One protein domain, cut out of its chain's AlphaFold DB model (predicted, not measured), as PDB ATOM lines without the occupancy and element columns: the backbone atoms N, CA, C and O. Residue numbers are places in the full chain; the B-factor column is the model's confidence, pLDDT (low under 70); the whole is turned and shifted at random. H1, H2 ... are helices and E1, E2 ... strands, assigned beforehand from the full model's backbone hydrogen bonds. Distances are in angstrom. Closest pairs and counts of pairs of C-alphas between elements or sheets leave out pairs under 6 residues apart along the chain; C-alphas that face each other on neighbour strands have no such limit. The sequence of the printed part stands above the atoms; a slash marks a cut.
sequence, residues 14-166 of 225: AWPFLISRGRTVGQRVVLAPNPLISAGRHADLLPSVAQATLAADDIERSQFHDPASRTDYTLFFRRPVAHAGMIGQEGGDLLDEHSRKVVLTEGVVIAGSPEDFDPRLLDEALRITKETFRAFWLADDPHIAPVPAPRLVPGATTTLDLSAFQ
ATOM      1  N   ALA A  14     147.308 210.648 226.241       94.38
ATOM      2  CA  ALA A  14     148.563 211.339 226.499       94.38
ATOM      3  C   ALA A  14     148.488 212.812 226.074       94.38
ATOM      4  O   ALA A  14     147.898 213.144 225.047       94.38
ATOM      5  N   TRP A  15     149.121 213.700 226.838       97.06
ATOM      6  CA  TRP A  15     149.176 215.140 226.565       97.06
ATOM      7  C   TRP A  15     150.548 215.712 226.911       97.06
ATOM      8  O   TRP A  15     151.099 215.345 227.949       97.06
ATOM      9  N   PRO A  16     151.093 216.653 226.125       97.62
ATOM     10  CA  PRO A  16     152.295 217.361 226.519       97.62
ATOM     11  C   PRO A  16     152.010 218.282 227.709       97.62
ATOM     12  O   PRO A  16     150.910 218.818 227.865       97.62
ATOM     13  N   PHE A  17     153.026 218.521 228.528       98.31
ATOM     14  CA  PHE A  17     152.992 219.583 229.523       98.31
ATOM     15  C   PHE A  17     154.328 220.316 229.583       98.31
ATOM     16  O   PHE A  17     155.382 219.779 229.236       98.31
ATOM     17  N   LEU A  18     154.263 221.566 230.033       98.38
ATOM     18  CA  LEU A  18     155.418 222.430 230.209       98.38
ATOM     19  C   LEU A  18     155.245 223.238 231.484       98.38
ATOM     20  O   LEU A  18     154.281 223.992 231.633       98.38
ATOM     21  N   ILE A  19     156.231 223.133 232.362       98.00
ATOM     22  CA  ILE A  19     156.459 224.067 233.456       98.00
ATOM     23  C   ILE A  19     157.745 224.812 233.141       98.00
ATOM     24  O   ILE A  19     158.764 224.215 232.800       98.00
ATOM     25  N   SER A  20     157.702 226.128 233.246       97.62
ATOM     26  CA  SER A  20     158.868 226.967 233.004       97.62
ATOM     27  C   SER A  20     158.734 228.270 233.780       97.62
ATOM     28  O   SER A  20     157.793 228.468 234.551       97.62
ATOM     29  N   ARG A  21     159.697 229.158 233.591       97.06
ATOM     30  CA  ARG A  21     159.708 230.509 234.128       97.06
ATOM     31  C   ARG A  21     160.069 231.509 233.036       97.06
ATOM     32  O   ARG A  21     160.774 231.155 232.092       97.06
ATOM     33  N   GLY A  22     159.547 232.722 233.161       95.75
ATOM     34  CA  GLY A  22     159.853 233.824 232.253       95.75
ATOM     35  C   GLY A  22     161.143 234.541 232.650       95.75
ATOM     36  O   GLY A  22     161.883 234.081 233.527       95.75
ATOM     37  N   ARG A  23     161.393 235.691 232.021       95.25
ATOM     38  CA  ARG A  23     162.483 236.596 232.413       95.25
ATOM     39  C   ARG A  23     162.147 237.285 233.724       95.25
ATOM     40  O   ARG A  23     162.989 237.289 234.618       95.25
ATOM     41  N   THR A  24     160.921 237.797 233.818       95.50
ATOM     42  CA  THR A  24     160.366 238.468 235.006       95.50
ATOM     43  C   THR A  24     159.302 237.622 235.712       95.50
ATOM     44  O   THR A  24     158.923 237.872 236.857       95.50
ATOM     45  N   VAL A  25     158.821 236.562 235.054       94.88
ATOM     46  CA  VAL A  25     157.790 235.672 235.596       94.88
ATOM     47  C   VAL A  25     158.415 234.501 236.365       94.88
ATOM     48  O   VAL A  25     159.340 233.834 235.895       94.88
ATOM     49  N   GLY A  26     157.874 234.208 237.551       95.88
ATOM     50  CA  GLY A  26     158.245 233.039 238.356       95.88
ATOM     51  C   GLY A  26     157.936 231.691 237.685       95.88
ATOM     52  O   GLY A  26     157.393 231.622 236.582       95.88
ATOM     53  N   GLN A  27     158.293 230.595 238.361       96.25
ATOM     54  CA  GLN A  27     157.993 229.247 237.874       96.25
ATOM     55  C   GLN A  27     156.484 228.999 237.855       96.25
ATOM     56  O   GLN A  27     155.793 229.249 238.843       96.25
ATOM     57  N   ARG A  28     155.974 228.493 236.733       97.00
ATOM     58  CA  ARG A  28     154.547 228.253 236.528       97.00
ATOM     59  C   ARG A  28     154.284 227.188 235.473       97.00
ATOM     60  O   ARG A  28     155.141 226.871 234.650       97.00
ATOM     61  N   VAL A  29     153.054 226.693 235.469       98.00
ATOM     62  CA  VAL A  29     152.530 225.836 234.406       98.00
ATOM     63  C   VAL A  29     152.222 226.704 233.184       98.00
ATOM     64  O   VAL A  29     151.482 227.683 233.288       98.00
ATOM     65  N   VAL A  30     152.820 226.356 232.047       97.94
ATOM     66  CA  VAL A  30     152.692 227.064 230.764       97.94
ATOM     67  C   VAL A  30     151.802 226.282 229.800       97.94
ATOM     68  O   VAL A  30     150.966 226.875 229.128       97.94
ATOM     69  N   LEU A  31     151.955 224.957 229.762       98.38
ATOM     70  CA  LEU A  31     151.172 224.035 228.937       98.38
ATOM     71  C   LEU A  31     150.656 222.909 229.832       98.38
ATOM     72  O   LEU A  31     151.445 222.331 230.583       98.38
ATOM     73  N   ALA A  32     149.363 222.598 229.761       98.00
ATOM     74  CA  ALA A  32     148.769 221.535 230.569       98.00
ATOM     75  C   ALA A  32     147.610 220.822 229.856       98.00
ATOM     76  O   ALA A  32     146.908 221.451 229.064       98.00
ATOM     77  N   PRO A  33     147.348 219.541 230.173       97.12
ATOM     78  CA  PRO A  33     146.187 218.811 229.667       97.12
ATOM     79  C   PRO A  33     144.879 219.580 229.886       97.12
ATOM     80  O   PRO A  33     144.590 220.019 231.003       97.12
ATOM     81  N   ASN A  34     144.045 219.693 228.845       95.25
ATOM     82  CA  ASN A  34     142.747 220.366 228.957       95.25
ATOM     83  C   ASN A  34     141.840 219.803 230.076       95.25
ATOM     84  O   ASN A  34     141.195 220.611 230.750       95.25
ATOM     85  N   PRO A  35     141.807 218.477 230.349       94.12
ATOM     86  CA  PRO A  35     141.062 217.947 231.493       94.12
ATOM     87  C   PRO A  35     141.510 218.547 232.835       94.12
ATOM     88  O   PRO A  35     140.670 218.932 233.644       94.12
ATOM     89  N   LEU A  36     142.822 218.729 233.041       96.00
ATOM     90  CA  LEU A  36     143.362 219.331 234.265       96.00
ATOM     91  C   LEU A  36     143.084 220.834 234.344       96.00
ATOM     92  O   LEU A  36     142.829 221.357 235.429       96.00
ATOM     93  N   ILE A  37     143.124 221.548 233.216       96.38
ATOM     94  CA  ILE A  37     142.766 222.973 233.177       96.38
ATOM     95  C   ILE A  37     141.285 223.149 233.514       96.38
ATOM     96  O   ILE A  37     140.958 223.936 234.400       96.38
ATOM     97  N   SER A  38     140.412 222.381 232.860       95.25
ATOM     98  CA  SER A  38     138.956 222.452 233.035       95.25
ATOM     99  C   SER A  38     138.528 222.114 234.465       95.25
ATOM    100  O   SER A  38     137.596 222.718 234.986       95.25
ATOM    101  N   ALA A  39     139.241 221.198 235.126       94.69
ATOM    102  CA  ALA A  39     139.020 220.852 236.529       94.69
ATOM    103  C   ALA A  39     139.669 221.833 237.531       94.69
ATOM    104  O   ALA A  39     139.517 221.660 238.737       94.69
ATOM    105  N   GLY A  40     140.436 222.831 237.071       95.69
ATOM    106  CA  GLY A  40     141.199 223.729 237.949       95.69
ATOM    107  C   GLY A  40     142.375 223.053 238.671       95.69
ATOM    108  O   GLY A  40     142.876 223.585 239.656       95.69
ATOM    109  N   ARG A  41     142.827 221.889 238.190       95.69
ATOM    110  CA  ARG A  41     143.850 221.029 238.817       95.69
ATOM    111  C   ARG A  41     145.227 221.110 238.164       95.69
ATOM    112  O   ARG A  41     146.165 220.477 238.626       95.69
ATOM    113  N   HIS A  42     145.394 221.910 237.111       96.00
ATOM    114  CA  HIS A  42     146.690 222.078 236.438       96.00
ATOM    115  C   HIS A  42     147.824 222.515 237.388       96.00
ATOM    116  O   HIS A  42     148.981 222.191 237.131       96.00
ATOM    117  N   ALA A  43     147.510 223.210 238.489       95.19
ATOM    118  CA  ALA A  43     148.484 223.615 239.504       95.19
ATOM    119  C   ALA A  43     149.164 222.429 240.216       95.19
ATOM    120  O   ALA A  43     150.292 222.580 240.682       95.19
ATOM    121  N   ASP A  44     148.536 221.248 240.235       94.94
ATOM    122  CA  ASP A  44     149.082 220.045 240.873       94.94
ATOM    123  C   ASP A  44     150.298 219.480 240.130       94.94
ATOM    124  O   ASP A  44     151.102 218.759 240.716       94.94
ATOM    125  N   LEU A  45     150.507 219.868 238.867       95.25
ATOM    126  CA  LEU A  45     151.693 219.464 238.111       95.25
ATOM    127  C   LEU A  45     152.991 219.949 238.778       95.25
ATOM    128  O   LEU A  45     153.995 219.244 238.736       95.25
ATOM    129  N   LEU A  46     152.987 221.128 239.413       95.25
ATOM    130  CA  LEU A  46     154.167 221.694 240.078       95.25
ATOM    131  C   LEU A  46     154.682 220.830 241.242       95.25
ATOM    132  O   LEU A  46     155.847 220.428 241.196       95.25
ATOM    133  N   PRO A  47     153.880 220.521 242.280       94.56
ATOM    134  CA  PRO A  47     154.342 219.668 243.371       94.56
ATOM    135  C   PRO A  47     154.704 218.255 242.894       94.56
ATOM    136  O   PRO A  47     155.674 217.691 243.402       94.56
ATOM    137  N   SER A  48     154.011 217.715 241.881       92.38
ATOM    138  CA  SER A  48     154.309 216.388 241.319       92.38
ATOM    139  C   SER A  48     155.697 216.281 240.687       92.38
ATOM    140  O   SER A  48     156.279 215.197 240.699       92.38
ATOM    141  N   VAL A  49     156.250 217.380 240.165       93.12
ATOM    142  CA  VAL A  49     157.600 217.409 239.568       93.12
ATOM    143  C   VAL A  49     158.657 218.039 240.476       93.12
ATOM    144  O   VAL A  49     159.820 218.117 240.093       93.12
ATOM    145  N   ALA A  50     158.290 218.529 241.662       90.31
ATOM    146  CA  ALA A  50     159.227 219.194 242.570       90.31
ATOM    147  C   ALA A  50     160.075 218.205 243.390       90.31
ATOM    148  O   ALA A  50     161.201 218.527 243.761       90.31
ATOM    149  N   GLN A  51     159.546 217.010 243.671       82.50
ATOM    150  CA  GLN A  51     160.201 215.988 244.513       82.50
ATOM    151  C   GLN A  51     161.260 215.160 243.764       82.50
ATOM    152  O   GLN A  51     162.145 214.546 244.357       82.50
ATOM    153  N   ALA A  52     161.164 215.191 242.444       83.50
ATOM    154  CA  ALA A  52     162.137 214.775 241.455       83.50
ATOM    155  C   ALA A  52     163.579 215.205 241.775       83.50
ATOM    156  O   ALA A  52     163.860 216.408 241.856       83.50
ATOM    157  N   THR A  53     164.539 214.279 241.808       75.50
ATOM    158  CA  THR A  53     165.969 214.594 242.005       75.50
ATOM    159  C   THR A  53     166.771 214.034 240.828       75.50
ATOM    160  O   THR A  53     167.176 212.879 240.855       75.50
ATOM    161  N   LEU A  54     166.992 214.848 239.790       66.62
ATOM    162  CA  LEU A  54     167.585 214.408 238.519       66.62
ATOM    163  C   LEU A  54     168.919 215.069 238.218       66.62
ATOM    164  O   LEU A  54     169.121 216.249 238.521       66.62
ATOM    165  N   ALA A  55     169.757 214.319 237.503       72.38
ATOM    166  CA  ALA A  55     170.740 214.890 236.596       72.38
ATOM    167  C   ALA A  55     170.038 215.503 235.366       72.38
ATOM    168  O   ALA A  55     168.927 215.116 235.009       72.38
ATOM    169  N   ALA A  56     170.656 216.487 234.714       65.81
ATOM    170  CA  ALA A  56     170.093 217.039 233.483       65.81
ATOM    171  C   ALA A  56     169.892 215.914 232.441       65.81
ATOM    172  O   ALA A  56     170.769 215.070 232.288       65.81
ATOM    173  N   ASP A  57     168.741 215.924 231.762       72.44
ATOM    174  CA  ASP A  57     168.343 215.036 230.648       72.44
ATOM    175  C   ASP A  57     167.828 213.620 230.962       72.44
ATOM    176  O   ASP A  57     167.310 212.963 230.058       72.44
ATOM    177  N   ASP A  58     167.838 213.185 232.221       88.00
ATOM    178  CA  ASP A  58     167.180 211.931 232.603       88.00
ATOM    179  C   ASP A  58     165.644 212.055 232.552       88.00
ATOM    180  O   ASP A  58     165.065 213.091 232.904       88.00
ATOM    181  N   ILE A  59     164.979 210.976 232.121       90.88
ATOM    182  CA  ILE A  59     163.516 210.861 232.153       90.88
ATOM    183  C   ILE A  59     163.091 210.343 233.525       90.88
ATOM    184  O   ILE A  59     163.483 209.254 233.944       90.88
ATOM    185  N   GLU A  60     162.222 211.092 234.191       91.94
ATOM    186  CA  GLU A  60     161.569 210.687 235.427       91.94
ATOM    187  C   GLU A  60     160.118 210.305 235.235       91.94
ATOM    188  O   GLU A  60     159.436 210.766 234.318       91.94
ATOM    189  N   ARG A  61     159.648 209.504 236.191       93.56
ATOM    190  CA  ARG A  61     158.253 209.130 236.346       93.56
ATOM    191  C   ARG A  61     157.720 209.668 237.667       93.56
ATOM    192  O   ARG A  61     158.266 209.361 238.723       93.56
ATOM    193  N   SER A  62     156.620 210.406 237.607       94.38
ATOM    194  CA  SER A  62     155.845 210.816 238.784       94.38
ATOM    195  C   SER A  62     154.388 210.408 238.606       94.38
ATOM    196  O   SER A  62     153.934 210.204 237.482       94.38
ATOM    197  N   GLN A  63     153.662 210.245 239.703       94.00
ATOM    198  CA  GLN A  63     152.245 209.898 239.679       94.00
ATOM    199  C   GLN A  63     151.476 210.812 240.619       94.00
ATOM    200  O   GLN A  63     151.967 211.170 241.691       94.00
ATOM    201  N   PHE A  64     150.257 211.164 240.230       93.38
ATOM    202  CA  PHE A  64     149.302 211.783 241.136       93.38
ATOM    203  C   PHE A  64     147.886 211.309 240.827       93.38
ATOM    204  O   PHE A  64     147.550 210.977 239.691       93.38
ATOM    205  N   HIS A  65     147.062 211.289 241.867       92.25
ATOM    206  CA  HIS A  65     145.664 210.899 241.785       92.25
ATOM    207  C   HIS A  65     144.783 212.144 241.733       92.25
ATOM    208  O   HIS A  65     144.915 213.035 242.582       92.25
ATOM    209  N   ASP A  66     143.859 212.204 240.777       90.62
ATOM    210  CA  ASP A  66     142.794 213.196 240.798       90.62
ATOM    211  C   ASP A  66     141.527 212.612 241.448       90.62
ATOM    212  O   ASP A  66     140.786 211.873 240.795       90.62
ATOM    213  N   PRO A  67     141.216 212.970 242.710       88.88
ATOM    214  CA  PRO A  67     140.041 212.451 243.403       88.88
ATOM    215  C   PRO A  67     138.715 212.855 242.746       88.88
ATOM    216  O   PRO A  67     137.715 212.165 242.939       88.88
ATOM    217  N   ALA A  68     138.682 213.954 241.981       88.12
ATOM    218  CA  ALA A  68     137.455 214.440 241.354       88.12
ATOM    219  C   ALA A  68     137.060 213.573 240.152       88.12
ATOM    220  O   ALA A  68     135.909 213.154 240.040       88.12
ATOM    221  N   SER A  69     138.022 213.272 239.280       88.56
ATOM    222  CA  SER A  69     137.818 212.407 238.112       88.56
ATOM    223  C   SER A  69     138.049 210.921 238.410       88.56
ATOM    224  O   SER A  69     137.763 210.086 237.556       88.56
ATOM    225  N   ARG A  70     138.561 210.583 239.606       91.69
ATOM    226  CA  ARG A  70     139.037 209.239 239.989       91.69
ATOM    227  C   ARG A  70     140.032 208.670 238.974       91.69
ATOM    228  O   ARG A  70     140.050 207.468 238.727       91.69
ATOM    229  N   THR A  71     140.821 209.553 238.369       91.56
ATOM    230  CA  THR A  71     141.796 209.207 237.339       91.56
ATOM    231  C   THR A  71     143.196 209.311 237.919       91.56
ATOM    232  O   THR A  71     143.553 210.317 238.534       91.56
ATOM    233  N   ASP A  72     143.992 208.269 237.700       93.06
ATOM    234  CA  ASP A  72     145.420 208.298 237.976       93.06
ATOM    235  C   ASP A  72     146.164 208.888 236.782       93.06
ATOM    236  O   ASP A  72     145.976 208.473 235.633       93.06
ATOM    237  N   TYR A  73     147.021 209.861 237.073       95.31
ATOM    238  CA  TYR A  73     147.885 210.493 236.096       95.31
ATOM    239  C   TYR A  73     149.330 210.074 236.335       95.31
ATOM    240  O   TYR A  73     149.852 210.191 237.445       95.31
ATOM    241  N   THR A  74     149.999 209.638 235.272       95.81
ATOM    242  CA  THR A  74     151.443 209.394 235.269       95.81
ATOM    243  C   THR A  74     152.132 210.454 234.422       95.81
ATOM    244  O   THR A  74     151.753 210.677 233.277       95.81
ATOM    245  N   LEU A  75     153.158 211.103 234.964       95.88
ATOM    246  CA  LEU A  75     154.006 212.041 234.239       95.88
ATOM    247  C   LEU A  75     155.307 211.352 233.854       95.88
ATOM    248  O   LEU A  75     155.950 210.761 234.720       95.88
ATOM    249  N   PHE A  76     155.719 211.520 232.602       95.00
ATOM    250  CA  PHE A  76     157.065 211.221 232.119       95.00
ATOM    251  C   PHE A  76     157.723 212.523 231.684       95.00
ATOM    252  O   PHE A  76     157.201 213.189 230.791       95.00
ATOM    253  N   PHE A  77     158.822 212.931 232.316       95.56
ATOM    254  CA  PHE A  77     159.388 214.263 232.079       95.56
ATOM    255  C   PHE A  77     160.892 214.331 232.279       95.56
ATOM    256  O   PHE A  77     161.485 213.480 232.930       95.56
ATOM    257  N   ARG A  78     161.494 215.393 231.747       95.00
ATOM    258  CA  ARG A  78     162.909 215.734 231.927       95.00
ATOM    259  C   ARG A  78     163.071 217.210 232.280       95.00
ATOM    260  O   ARG A  78     162.117 217.987 232.178       95.00
ATOM    261  N   ARG A  79     164.286 217.597 232.689       95.12
ATOM    262  CA  ARG A  79     164.601 218.971 233.119       95.12
ATOM    263  C   ARG A  79     165.789 219.617 232.394       95.12
ATOM    264  O   ARG A  79     166.841 219.802 233.011       95.12
ATOM    265  N   PRO A  80     165.663 219.952 231.099       95.56
ATOM    266  CA  PRO A  80     166.744 220.585 230.361       95.56
ATOM    267  C   PRO A  80     166.868 222.075 230.697       95.56
ATOM    268  O   PRO A  80     165.905 222.750 231.075       95.56
ATOM    269  N   VAL A  81     168.072 222.608 230.495       96.75
ATOM    270  CA  VAL A  81     168.316 224.053 230.495       96.75
ATOM    271  C   VAL A  81     167.864 224.634 229.154       96.75
ATOM    272  O   VAL A  81     168.199 224.115 228.086       96.75
ATOM    273  N   ALA A  82     167.092 225.718 229.199       97.38
ATOM    274  CA  ALA A  82     166.675 226.436 228.007       97.38
ATOM    275  C   ALA A  82     167.861 227.201 227.401       97.38
ATOM    276  O   ALA A  82     168.647 227.810 228.123       97.38
ATOM    277  N   HIS A  83     167.967 227.209 226.075       97.50
ATOM    278  CA  HIS A  83     169.045 227.873 225.333       97.50
ATOM    279  C   HIS A  83     168.486 228.893 224.338       97.50
ATOM    280  O   HIS A  83     167.335 228.786 223.909       97.50
ATOM    281  N   ALA A  84     169.307 229.870 223.947       97.44
ATOM    282  CA  ALA A  84     168.915 230.972 223.065       97.44
ATOM    283  C   ALA A  84     168.297 230.495 221.734       97.44
ATOM    284  O   ALA A  84     167.314 231.065 221.255       97.44
ATOM    285  N   GLY A  85     168.786 229.377 221.188       97.00
ATOM    286  CA  GLY A  85     168.238 228.776 219.969       97.00
ATOM    287  C   GLY A  85     166.751 228.409 220.064       97.00
ATOM    288  O   GLY A  85     166.038 228.511 219.067       97.00
ATOM    289  N   MET A  86     166.233 228.085 221.259       96.12
ATOM    290  CA  MET A  86     164.806 227.778 221.458       96.12
ATOM    291  C   MET A  86     163.893 228.968 221.148       96.12
ATOM    292  O   MET A  86     162.725 228.785 220.815       96.12
ATOM    293  N   ILE A  87     164.417 230.191 221.241       95.88
ATOM    294  CA  ILE A  87     163.675 231.422 220.951       95.88
ATOM    295  C   ILE A  87     164.073 232.053 219.611       95.88
ATOM    296  O   ILE A  87     163.587 233.132 219.270       95.88
ATOM    297  N   GLY A  88     164.898 231.358 218.821       95.31
ATOM    298  CA  GLY A  88     165.424 231.849 217.547       95.31
ATOM    299  C   GLY A  88     166.510 232.913 217.707       95.31
ATOM    300  O   GLY A  88     166.660 233.752 216.824       95.31
ATOM    301  N   GLN A  89     167.218 232.917 218.838       95.81
ATOM    302  CA  GLN A  89     168.371 233.783 219.078       95.81
ATOM    303  C   GLN A  89     169.659 232.958 219.071       95.81
ATOM    304  O   GLN A  89     169.657 231.773 219.404       95.81
ATOM    305  N   GLU A  90     170.770 233.585 218.711       96.31
ATOM    306  CA  GLU A  90     172.095 232.990 218.879       96.31
ATOM    307  C   GLU A  90     172.577 233.177 220.323       96.31
ATOM    308  O   GLU A  90     172.282 234.192 220.958       96.31
ATOM    309  N   GLY A  91     173.314 232.201 220.858       95.12
ATOM    310  CA  GLY A  91     173.891 232.283 222.202       95.12
ATOM    311  C   GLY A  91     173.841 230.973 222.986       95.12
ATOM    312  O   GLY A  91     173.493 229.919 222.456       95.12
ATOM    313  N   GLY A  92     174.224 231.062 224.262       96.94
ATOM    314  CA  GLY A  92     174.224 229.945 225.208       96.94
ATOM    315  C   GLY A  92     172.895 229.780 225.953       96.94
ATOM    316  O   GLY A  92     171.813 229.957 225.390       96.94
ATOM    317  N   ASP A  93     172.993 229.434 227.235       98.06
ATOM    318  CA  ASP A  93     171.844 229.246 228.125       98.06
ATOM    319  C   ASP A  93     171.025 230.539 228.273       98.06
ATOM    320  O   ASP A  93     171.578 231.634 228.402       98.06
ATOM    321  N   LEU A  94     169.697 230.408 228.313       97.38
ATOM    322  CA  LEU A  94     168.809 231.511 228.657       97.38
ATOM    323  C   LEU A  94     168.897 231.809 230.150       97.38
ATOM    324  O   LEU A  94     168.824 230.909 230.994       97.38
ATOM    325  N   LEU A  95     169.010 233.100 230.456       97.81
ATOM    326  CA  LEU A  95     169.057 233.629 231.809       97.81
ATOM    327  C   LEU A  95     167.819 234.490 232.081       97.81
ATOM    328  O   LEU A  95     167.325 235.179 231.187       97.81
ATOM    329  N   ASP A  96     167.321 234.440 233.313       96.94
ATOM    330  CA  ASP A  96     166.301 235.368 233.807       96.94
ATOM    331  C   ASP A  96     166.906 236.743 234.168       96.94
ATOM    332  O   ASP A  96     168.113 236.961 234.049       96.94
ATOM    333  N   GLU A  97     166.082 237.670 234.667       96.81
ATOM    334  CA  GLU A  97     166.534 239.006 235.099       96.81
ATOM    335  C   GLU A  97     167.545 238.995 236.266       96.81
ATOM    336  O   GLU A  97     168.216 239.990 236.535       96.81
ATOM    337  N   HIS A  98     167.683 237.859 236.949       97.19
ATOM    338  CA  HIS A  98     168.596 237.647 238.066       97.19
ATOM    339  C   HIS A  98     169.806 236.782 237.678       97.19
ATOM    340  O   HIS A  98     170.470 236.224 238.555       97.19
ATOM    341  N   SER A  99     170.088 236.639 236.379       97.00
ATOM    342  CA  SER A  99     171.204 235.846 235.846       97.00
ATOM    343  C   SER A  99     171.154 234.356 236.213       97.00
ATOM    344  O   SER A  99     172.179 233.670 236.229       97.00
ATOM    345  N   ARG A 100     169.969 233.821 236.518       97.12
ATOM    346  CA  ARG A 100     169.750 232.397 236.785       97.12
ATOM    347  C   ARG A 100     169.380 231.686 235.496       97.12
ATOM    348  O   ARG A 100     168.551 232.176 234.734       97.12
ATOM    349  N   LYS A 101     169.926 230.484 235.305       97.31
ATOM    350  CA  LYS A 101     169.551 229.612 234.189       97.31
ATOM    351  C   LYS A 101     168.060 229.296 234.222       97.31
ATOM    352  O   LYS A 101     167.494 228.994 235.276       97.31
ATOM    353  N   VAL A 102     167.443 229.329 233.052       97.44
ATOM    354  CA  VAL A 102     166.048 228.940 232.865       97.44
ATOM    355  C   VAL A 102     166.002 227.432 232.669       97.44
ATOM    356  O   VAL A 102     166.534 226.910 231.694       97.44
ATOM    357  N   VAL A 103     165.381 226.726 233.610       96.38
ATOM    358  CA  VAL A 103     165.171 225.276 233.537       96.38
ATOM    359  C   VAL A 103     163.734 225.020 233.112       96.38
ATOM    360  O   VAL A 103     162.805 225.610 233.671       96.38
ATOM    361  N   LEU A 104     163.561 224.150 232.124       96.94
ATOM    362  CA  LEU A 104     162.254 223.659 231.705       96.94
ATOM    363  C   LEU A 104     161.950 222.379 232.475       96.94
ATOM    364  O   LEU A 104     162.853 221.584 232.699       96.94
ATOM    365  N   THR A 105     160.692 222.143 232.824       97.06
ATOM    366  CA  THR A 105     160.196 220.788 233.069       97.06
ATOM    367  C   THR A 105     159.216 220.473 231.956       97.06
ATOM    368  O   THR A 105     158.119 221.032 231.912       97.06
ATOM    369  N   GLU A 106     159.635 219.616 231.036       96.81
ATOM    370  CA  GLU A 106     158.872 219.258 229.842       96.81
ATOM    371  C   GLU A 106     158.663 217.750 229.774       96.81
ATOM    372  O   GLU A 106     159.540 216.970 230.164       96.81
ATOM    373  N   GLY A 107     157.489 217.337 229.302       96.62
ATOM    374  CA  GLY A 107     157.137 215.927 229.278       96.62
ATOM    375  C   GLY A 107     155.716 215.640 228.821       96.62
ATOM    376  O   GLY A 107     155.055 216.477 228.208       96.62
ATOM    377  N   VAL A 108     155.259 214.436 229.153       97.19
ATOM    378  CA  VAL A 108     153.936 213.901 228.832       97.19
ATOM    379  C   VAL A 108     153.194 213.555 230.119       97.19
ATOM    380  O   VAL A 108     153.770 212.983 231.042       97.19
ATOM    381  N   VAL A 109     151.907 213.885 230.168       96.88
ATOM    382  CA  VAL A 109     150.942 213.396 231.155       96.88
ATOM    383  C   VAL A 109     150.112 212.301 230.498       96.88
ATOM    384  O   VAL A 109     149.546 212.533 229.432       96.88
ATOM    385  N   ILE A 110     150.017 211.142 231.139       95.38
ATOM    386  CA  ILE A 110     149.199 210.006 230.715       95.38
ATOM    387  C   ILE A 110     148.066 209.815 231.717       95.38
ATOM    388  O   ILE A 110     148.329 209.768 232.918       95.38
ATOM    389  N   ALA A 111     146.831 209.688 231.236       93.44
ATOM    390  CA  ALA A 111     145.699 209.244 232.044       93.44
ATOM    391  C   ALA A 111     145.519 207.725 231.908       93.44
ATOM    392  O   ALA A 111     145.367 207.218 230.795       93.44
ATOM    393  N   GLY A 112     145.496 207.008 233.035       86.56
ATOM    394  CA  GLY A 112     145.326 205.552 233.066       86.56
ATOM    395  C   GLY A 112     146.643 204.774 233.166       86.56
ATOM    396  O   GLY A 112     147.585 205.216 233.825       86.56
ATOM    397  N   SER A 113     146.693 203.581 232.559       84.81
ATOM    398  CA  SER A 113     147.849 202.683 232.680       84.81
ATOM    399  C   SER A 113     149.056 203.205 231.886       84.81
ATOM    400  O   SER A 113     148.945 203.418 230.679       84.81
ATOM    401  N   PRO A 114     150.229 203.384 232.518       85.38
ATOM    402  CA  PRO A 114     151.443 203.836 231.844       85.38
ATOM    403  C   PRO A 114     152.236 202.702 231.182       85.38
ATOM    404  O   PRO A 114     153.292 202.969 230.611       85.38
ATOM    405  N   GLU A 115     151.784 201.447 231.292       83.75
ATOM    406  CA  GLU A 115     152.476 200.280 230.718       83.75
ATOM    407  C   GLU A 115     152.548 200.338 229.183       83.75
ATOM    408  O   GLU A 115     153.486 199.808 228.596       83.75
ATOM    409  N   ASP A 116     151.636 201.088 228.560       72.00
ATOM    410  CA  ASP A 116     151.562 201.296 227.112       72.00
ATOM    411  C   ASP A 116     152.236 202.605 226.651       72.00
ATOM    412  O   ASP A 116     151.948 203.115 225.565       72.00
ATOM    413  N   PHE A 117     153.112 203.203 227.471       82.31
ATOM    414  CA  PHE A 117     153.798 204.438 227.089       82.31
ATOM    415  C   PHE A 117     154.746 204.211 225.906       82.31
ATOM    416  O   PHE A 117     155.775 203.549 226.027       82.31
ATOM    417  N   ASP A 118     154.422 204.832 224.774       85.38
ATOM    418  CA  ASP A 118     155.294 204.911 223.607       85.38
ATOM    419  C   ASP A 118     156.271 206.095 223.758       85.38
ATOM    420  O   ASP A 118     155.830 207.250 223.731       85.38
ATOM    421  N   PRO A 119     157.596 205.859 223.855       85.19
ATOM    422  CA  PRO A 119     158.588 206.926 223.975       85.19
ATOM    423  C   PRO A 119     158.538 207.960 222.844       85.19
ATOM    424  O   PRO A 119     158.913 209.110 223.063       85.19
ATOM    425  N   ARG A 120     158.024 207.604 221.658       87.06
ATOM    426  CA  ARG A 120     157.854 208.541 220.531       87.06
ATOM    427  C   ARG A 120     156.879 209.678 220.849       87.06
ATOM    428  O   ARG A 120     156.952 210.739 220.234       87.06
ATOM    429  N   LEU A 121     155.982 209.487 221.819       89.50
ATOM    430  CA  LEU A 121     155.102 210.549 222.310       89.50
ATOM    431  C   LEU A 121     155.886 211.657 223.014       89.50
ATOM    432  O   LEU A 121     155.449 212.806 222.998       89.50
ATOM    433  N   LEU A 122     157.045 211.337 223.600       90.31
ATOM    434  CA  LEU A 122     157.908 212.345 224.196       90.31
ATOM    435  C   LEU A 122     158.481 213.257 223.113       90.31
ATOM    436  O   LEU A 122     158.405 214.466 223.266       90.31
ATOM    437  N   ASP A 123     158.970 212.718 221.997       90.25
ATOM    438  CA  ASP A 123     159.527 213.531 220.907       90.25
ATOM    439  C   ASP A 123     158.506 214.527 220.337       90.25
ATOM    440  O   ASP A 123     158.820 215.704 220.131       90.25
ATOM    441  N   GLU A 124     157.260 214.087 220.148       91.94
ATOM    442  CA  GLU A 124     156.182 214.977 219.707       91.94
ATOM    443  C   GLU A 124     155.822 216.007 220.786       91.94
ATOM    444  O   GLU A 124     155.659 217.194 220.488       91.94
ATOM    445  N   ALA A 125     155.770 215.596 222.058       94.50
ATOM    446  CA  ALA A 125     155.564 216.527 223.159       94.50
ATOM    447  C   ALA A 125     156.656 217.599 223.204       94.50
ATOM    448  O   ALA A 125     156.338 218.777 223.326       94.50
ATOM    449  N   LEU A 126     157.918 217.214 223.015       93.12
ATOM    450  CA  LEU A 126     159.070 218.113 222.992       93.12
ATOM    451  C   LEU A 126     158.993 219.152 221.874       93.12
ATOM    452  O   LEU A 126     159.418 220.297 222.045       93.12
ATOM    453  N   ARG A 127     158.458 218.779 220.710       93.94
ATOM    454  CA  ARG A 127     158.216 219.732 219.624       93.94
ATOM    455  C   ARG A 127     157.191 220.788 220.053       93.94
ATOM    456  O   ARG A 127     157.449 221.984 219.923       93.94
ATOM    457  N   ILE A 128     156.073 220.346 220.631       95.44
ATOM    458  CA  ILE A 128     154.983 221.216 221.097       95.44
ATOM    459  C   ILE A 128     155.446 222.111 222.262       95.44
ATOM    460  O   ILE A 128     155.153 223.312 222.281       95.44
ATOM    461  N   THR A 129     156.199 221.574 223.228       96.94
ATOM    462  CA  THR A 129     156.698 222.345 224.377       96.94
ATOM    463  C   THR A 129     157.683 223.422 223.948       96.94
ATOM    464  O   THR A 129     157.598 224.531 224.467       96.94
ATOM    465  N   LYS A 130     158.559 223.164 222.967       95.94
ATOM    466  CA  LYS A 130     159.487 224.176 222.430       95.94
ATOM    467  C   LYS A 130     158.758 225.364 221.805       95.94
ATOM    468  O   LYS A 130     159.078 226.510 222.121       95.94
ATOM    469  N   GLU A 131     157.767 225.106 220.953       95.81
ATOM    470  CA  GLU A 131     156.953 226.164 220.334       95.81
ATOM    471  C   GLU A 131     156.202 226.979 221.401       95.81
ATOM    472  O   GLU A 131     156.217 228.214 221.378       95.81
ATOM    473  N   THR A 132     155.623 226.294 222.393       97.19
ATOM    474  CA  THR A 132     154.917 226.942 223.509       97.19
ATOM    475  C   THR A 132     155.859 227.770 224.380       97.19
ATOM    476  O   THR A 132     155.539 228.904 224.736       97.19
ATOM    477  N   PHE A 133     157.035 227.231 224.710       97.81
ATOM    478  CA  PHE A 133     158.047 227.925 225.499       97.81
ATOM    479  C   PHE A 133     158.497 229.204 224.801       97.81
ATOM    480  O   PHE A 133     158.571 230.249 225.442       97.81
ATOM    481  N   ARG A 134     158.735 229.149 223.486       97.50
ATOM    482  CA  ARG A 134     159.097 230.331 222.703       97.50
ATOM    483  C   ARG A 134     158.039 231.424 222.806       97.50
ATOM    484  O   ARG A 134     158.386 232.570 223.078       97.50
ATOM    485  N   ALA A 135     156.767 231.079 222.612       96.44
ATOM    486  CA  ALA A 135     155.671 232.040 222.712       96.44
ATOM    487  C   ALA A 135     155.554 232.634 224.127       96.44
ATOM    488  O   ALA A 135     155.455 233.851 224.282       96.44
ATOM    489  N   PHE A 136     155.657 231.791 225.156       96.88
ATOM    490  CA  PHE A 136     155.647 232.208 226.557       96.88
ATOM    491  C   PHE A 136     156.807 233.149 226.906       96.88
ATOM    492  O   PHE A 136     156.585 234.204 227.495       96.88
ATOM    493  N   TRP A 137     158.033 232.805 226.504       97.19
ATOM    494  CA  TRP A 137     159.233 233.596 226.778       97.19
ATOM    495  C   TRP A 137     159.205 234.975 226.120       97.19
ATOM    496  O   TRP A 137     159.720 235.943 226.675       97.19
ATOM    497  N   LEU A 138     158.646 235.062 224.910       95.81
ATOM    498  CA  LEU A 138     158.522 236.326 224.189       95.81
ATOM    499  C   LEU A 138     157.417 237.216 224.762       95.81
ATOM    500  O   LEU A 138     157.548 238.435 224.699       95.81
ATOM    501  N   ALA A 139     156.354 236.624 225.309       95.56
ATOM    502  CA  ALA A 139     155.276 237.377 225.935       95.56
ATOM    503  C   ALA A 139     155.651 237.890 227.337       95.56
ATOM    504  O   ALA A 139     155.285 239.011 227.673       95.56
ATOM    505  N   ASP A 140     156.357 237.075 228.135       94.50
ATOM    506  CA  ASP A 140     156.811 237.372 229.509       94.50
ATOM    507  C   ASP A 140     155.732 238.000 230.424       94.50
ATOM    508  O   ASP A 140     156.026 238.808 231.298       94.50
ATOM    509  N   ASP A 141     154.459 237.633 230.229       93.69
ATOM    510  CA  ASP A 141     153.321 238.180 230.982       93.69
ATOM    511  C   ASP A 141     152.937 237.250 232.160       93.69
ATOM    512  O   ASP A 141     152.579 236.077 231.954       93.69
ATOM    513  N   PRO A 142     152.962 237.743 233.419       91.38
ATOM    514  CA  PRO A 142     152.603 236.959 234.600       91.38
ATOM    515  C   PRO A 142     151.114 236.585 234.666       91.38
ATOM    516  O   PRO A 142     150.736 235.715 235.451       91.38
ATOM    517  N   HIS A 143     150.255 237.162 233.829       93.00
ATOM    518  CA  HIS A 143     148.814 236.923 233.821       93.00
ATOM    519  C   HIS A 143     148.334 235.968 232.720       93.00
ATOM    520  O   HIS A 143     147.133 235.701 232.638       93.00
ATOM    521  N   ILE A 144     149.231 235.430 231.888       92.00
ATOM    522  CA  ILE A 144     148.867 234.430 230.876       92.00
ATOM    523  C   ILE A 144     148.360 233.162 231.565       92.00
ATOM    524  O   ILE A 144     149.040 232.612 232.423       92.00
ATOM    525  N   ALA A 145     147.169 232.681 231.213       95.00
ATOM    526  CA  ALA A 145     146.692 231.376 231.672       95.00
ATOM    527  C   ALA A 145     147.462 230.237 230.971       95.00
ATOM    528  O   ALA A 145     147.938 230.438 229.852       95.00
ATOM    529  N   PRO A 146     147.578 229.041 231.578       96.69
ATOM    530  CA  PRO A 146     148.163 227.889 230.898       96.69
ATOM    531  C   PRO A 146     147.444 227.588 229.580       96.69
ATOM    532  O   PRO A 146     146.215 227.647 229.506       96.69
ATOM    533  N   VAL A 147     148.210 227.232 228.554       97.12
ATOM    534  CA  VAL A 147     147.667 226.818 227.260       97.12
ATOM    535  C   VAL A 147     147.140 225.384 227.360       97.12
ATOM    536  O   VAL A 147     147.847 224.515 227.886       97.12
ATOM    537  N   PRO A 148     145.922 225.104 226.861       97.50
ATOM    538  CA  PRO A 148     145.421 223.744 226.742       97.50
ATOM    539  C   PRO A 148     146.272 222.914 225.787       97.50
ATOM    540  O   PRO A 148     146.429 223.234 224.610       97.50
ATOM    541  N   ALA A 149     146.808 221.822 226.310       96.75
ATOM    542  CA  ALA A 149     147.583 220.865 225.553       96.75
ATOM    543  C   ALA A 149     146.665 220.003 224.675       96.75
ATOM    544  O   ALA A 149     145.638 219.509 225.163       96.75
ATOM    545  N   PRO A 150     147.032 219.768 223.407       95.25
ATOM    546  CA  PRO A 150     146.298 218.846 222.564       95.25
ATOM    547  C   PRO A 150     146.582 217.402 222.987       95.25
ATOM    548  O   PRO A 150     147.648 217.092 223.524       95.25
ATOM    549  N   ARG A 151     145.623 216.506 222.746       94.69
ATOM    550  CA  ARG A 151     145.837 215.069 222.949       94.69
ATOM    551  C   ARG A 151     146.838 214.569 221.910       94.69
ATOM    552  O   ARG A 151     146.666 214.834 220.723       94.69
ATOM    553  N   LEU A 152     147.858 213.849 222.358       92.50
ATOM    554  CA  LEU A 152     148.832 213.209 221.487       92.50
ATOM    555  C   LEU A 152     148.217 211.949 220.891       92.50
ATOM    556  O   LEU A 152     147.647 211.120 221.601       92.50
ATOM    557  N   VAL A 153     148.363 211.804 219.580       87.44
ATOM    558  CA  VAL A 153     147.984 210.598 218.850       87.44
ATOM    559  C   VAL A 153     149.240 210.089 218.145       87.44
ATOM    560  O   VAL A 153     149.856 210.861 217.405       87.44
ATOM    561  N   PRO A 154     149.653 208.825 218.357       78.50
ATOM    562  CA  PRO A 154     150.833 208.275 217.699       78.50
ATOM    563  C   PRO A 154     150.772 208.458 216.176       78.50
ATOM    564  O   PRO A 154     149.816 208.040 215.527       78.50
ATOM    565  N   GLY A 155     151.798 209.097 215.607       77.00
ATOM    566  CA  GLY A 155     151.913 209.329 214.164       77.00
ATOM    567  C   GLY A 155     151.081 210.488 213.600       77.00
ATOM    568  O   GLY A 155     151.164 210.741 212.400       77.00
ATOM    569  N   ALA A 156     150.315 211.212 214.421       82.12
ATOM    570  CA  ALA A 156     149.591 212.401 213.978       82.12
ATOM    571  C   ALA A 156     150.408 213.673 214.236       82.12
ATOM    572  O   ALA A 156     150.865 213.916 215.353       82.12
ATOM    573  N   THR A 157     150.546 214.525 213.220       79.56
ATOM    574  CA  THR A 157     151.088 215.874 213.413       79.56
ATOM    575  C   THR A 157     150.026 216.750 214.053       79.56
ATOM    576  O   THR A 157     148.960 216.967 213.477       79.56
ATOM    577  N   THR A 158     150.326 217.272 215.239       81.75
ATOM    578  CA  THR A 158     149.375 218.099 215.982       81.75
ATOM    579  C   THR A 158     149.740 219.577 215.873       81.75
ATOM    580  O   THR A 158     150.865 219.976 216.185       81.75
ATOM    581  N   THR A 159     148.796 220.413 215.436       81.44
ATOM    582  CA  THR A 159     148.961 221.875 215.413       81.44
ATOM    583  C   THR A 159     148.486 222.470 216.733       81.44
ATOM    584  O   THR A 159     147.371 222.196 217.177       81.44
ATOM    585  N   LEU A 160     149.329 223.289 217.363       83.62
ATOM    586  CA  LEU A 160     149.013 223.963 218.618       83.62
ATOM    587  C   LEU A 160     148.365 225.331 218.355       83.62
ATOM    588  O   LEU A 160     148.881 226.126 217.568       83.62
ATOM    589  N   ASP A 161     147.269 225.634 219.053       86.50
ATOM    590  CA  ASP A 161     146.687 226.980 219.058       86.50
ATOM    591  C   ASP A 161     147.425 227.879 220.066       86.50
ATOM    592  O   ASP A 161     147.175 227.856 221.271       86.50
ATOM    593  N   LEU A 162     148.349 228.691 219.554       85.69
ATOM    594  CA  LEU A 162     149.118 229.667 220.332       85.69
ATOM    595  C   LEU A 162     148.441 231.046 220.420       85.69
ATOM    596  O   LEU A 162     149.057 232.011 220.882       85.69
ATOM    597  N   SER A 163     147.177 231.175 220.003       80.38
ATOM    598  CA  SER A 163     146.465 232.458 220.021       80.38
ATOM    599  C   SER A 163     146.328 233.051 221.429       80.38
ATOM    600  O   SER A 163     146.242 234.273 221.571       80.38
ATOM    601  N   ALA A 164     146.392 232.223 222.478       79.69
ATOM    602  CA  ALA A 164     146.414 232.665 223.873       79.69
ATOM    603  C   ALA A 164     147.555 233.659 224.176       79.69
ATOM    604  O   ALA A 164     147.358 234.586 224.960       79.69
ATOM    605  N   PHE A 165     148.710 233.519 223.515       80.75
ATOM    606  CA  PHE A 165     149.854 234.426 223.680       80.75
ATOM    607  C   PHE A 165     149.725 235.715 222.862       80.75
ATOM    608  O   PHE A 165     150.290 236.742 223.225       80.75
ATOM    609  N   GLN A 166     148.967 235.690 221.764       75.88
ATOM    610  CA  GLN A 166     148.860 236.825 220.839       75.88
ATOM    611  C   GLN A 166     147.893 237.904 221.337       75.88
ATOM    612  O   GLN A 166     148.060 239.083 221.035       75.88
TER     613      GLN A 166
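What this domain is: This is residues 14 to 166 of the 225 residues of an uncharacterized protein of Catenulispora acidiphila (strain DSM 44928 / JCM 14897 / NBRC 102108 / NRRL B-24433 / ID139908) (UniProt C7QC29). A strongly twisted sheet of six strands makes the core, with the long helix H4 slantwise over one face and the shorter H2 on the other face, where the sheet curls round it. The small helix H3 packs on the later part of H4, off the sheet, and a long stretch without a named element, residues 88 to 104, follows it. The printed part has 153 residues, with five named helices and six named strands in the order E1 E2 H1 H2 E3 E4 H3 E5 H4 E6 H5. The sheet is mixed and runs E3 E4 E5 E1 E2 E6; the class is mixed, helices and strands. The whole is compact, with a radius of gyration of the C-alphas of 14.8 A and spans of 42 by 32 by 31 A.

How they stand to each other: E1, residues 14 to 20, and E2, residues 28 to 33, form an antiparallel hairpin, with N 18 and O 31 within hydrogen-bond range at 3.0 A. H1, residues 34 to 38, is on the sheet, over none of its strands, at a height of 4.0 A, only just above the sheet's level. H2, residues 42 to 50, is on the sheet too. E3, residues 60 to 66, and E4, residues 71 to 78, form a second antiparallel hairpin, with N 62 and O 75 at 3.0 A. The closest C-alphas of H2 and E3 are those of Ser 48 and Ser 62, 6.3 A apart. E5, residues 105 to 111, is antiparallel to E4, with N 76 and O 108 at 2.9 A, and to E1, with N 17 and O 107 at 2.9 A. H4, residues 120 to 139, lies on the opposite face to H2, giving three layers, helices on both faces of a sheet. Its height over the sheet is 7.7 A, over E5, E1 and E2, slantwise at 37 degrees to E1 on the local plane; its closest C-alphas to E1 are those of Ala 125 and Pro 16, 4.8 A. H3, residues 84 to 87, touches residues 130 to 138 of H4 alone, closest at Ile 87 and Arg 134, whose C-alphas are 5.0 A apart. E6, residues 147 to 149, is parallel to E2, with N 149 and O 32 at 2.8 A. E5, H4 and E6 form a split strand-helix-strand unit, two strands running the same way with E1 and E2 between them, and a left-handed crossover. H5, residues 163 to 166, only just touches H4, with 3 pairs of C-alphas within 8 A, closest at Phe 165 and Ala 135, 6.4 A. Each O i to N i+4 pair is within hydrogen-bond range in H1 and H4, and 3 of 5 in H2; H3 and H5 are too short for such a pair.

Where its parts are: E1 begins at C-alpha 14, (148.563, 211.339, 226.499), and is 19.8 A long; E3 is 19.7 A, E4 22.8 A and E5 18.6 A. H4 is 29.5 A long, from C-alpha 120 at (157.854, 208.541, 220.531). H5 ends at C-alpha 166, (148.860, 236.825, 220.839).

The domain as a whole: The C-alphas farthest apart are those of Arg 70 and Glu 90, 45.9 A. The printed part has no cut; the links from H3 to E5 and from E6 to H5 are long. The mean pLDDT of the printed part is 92.3, and residues 54 and 56 are under 70.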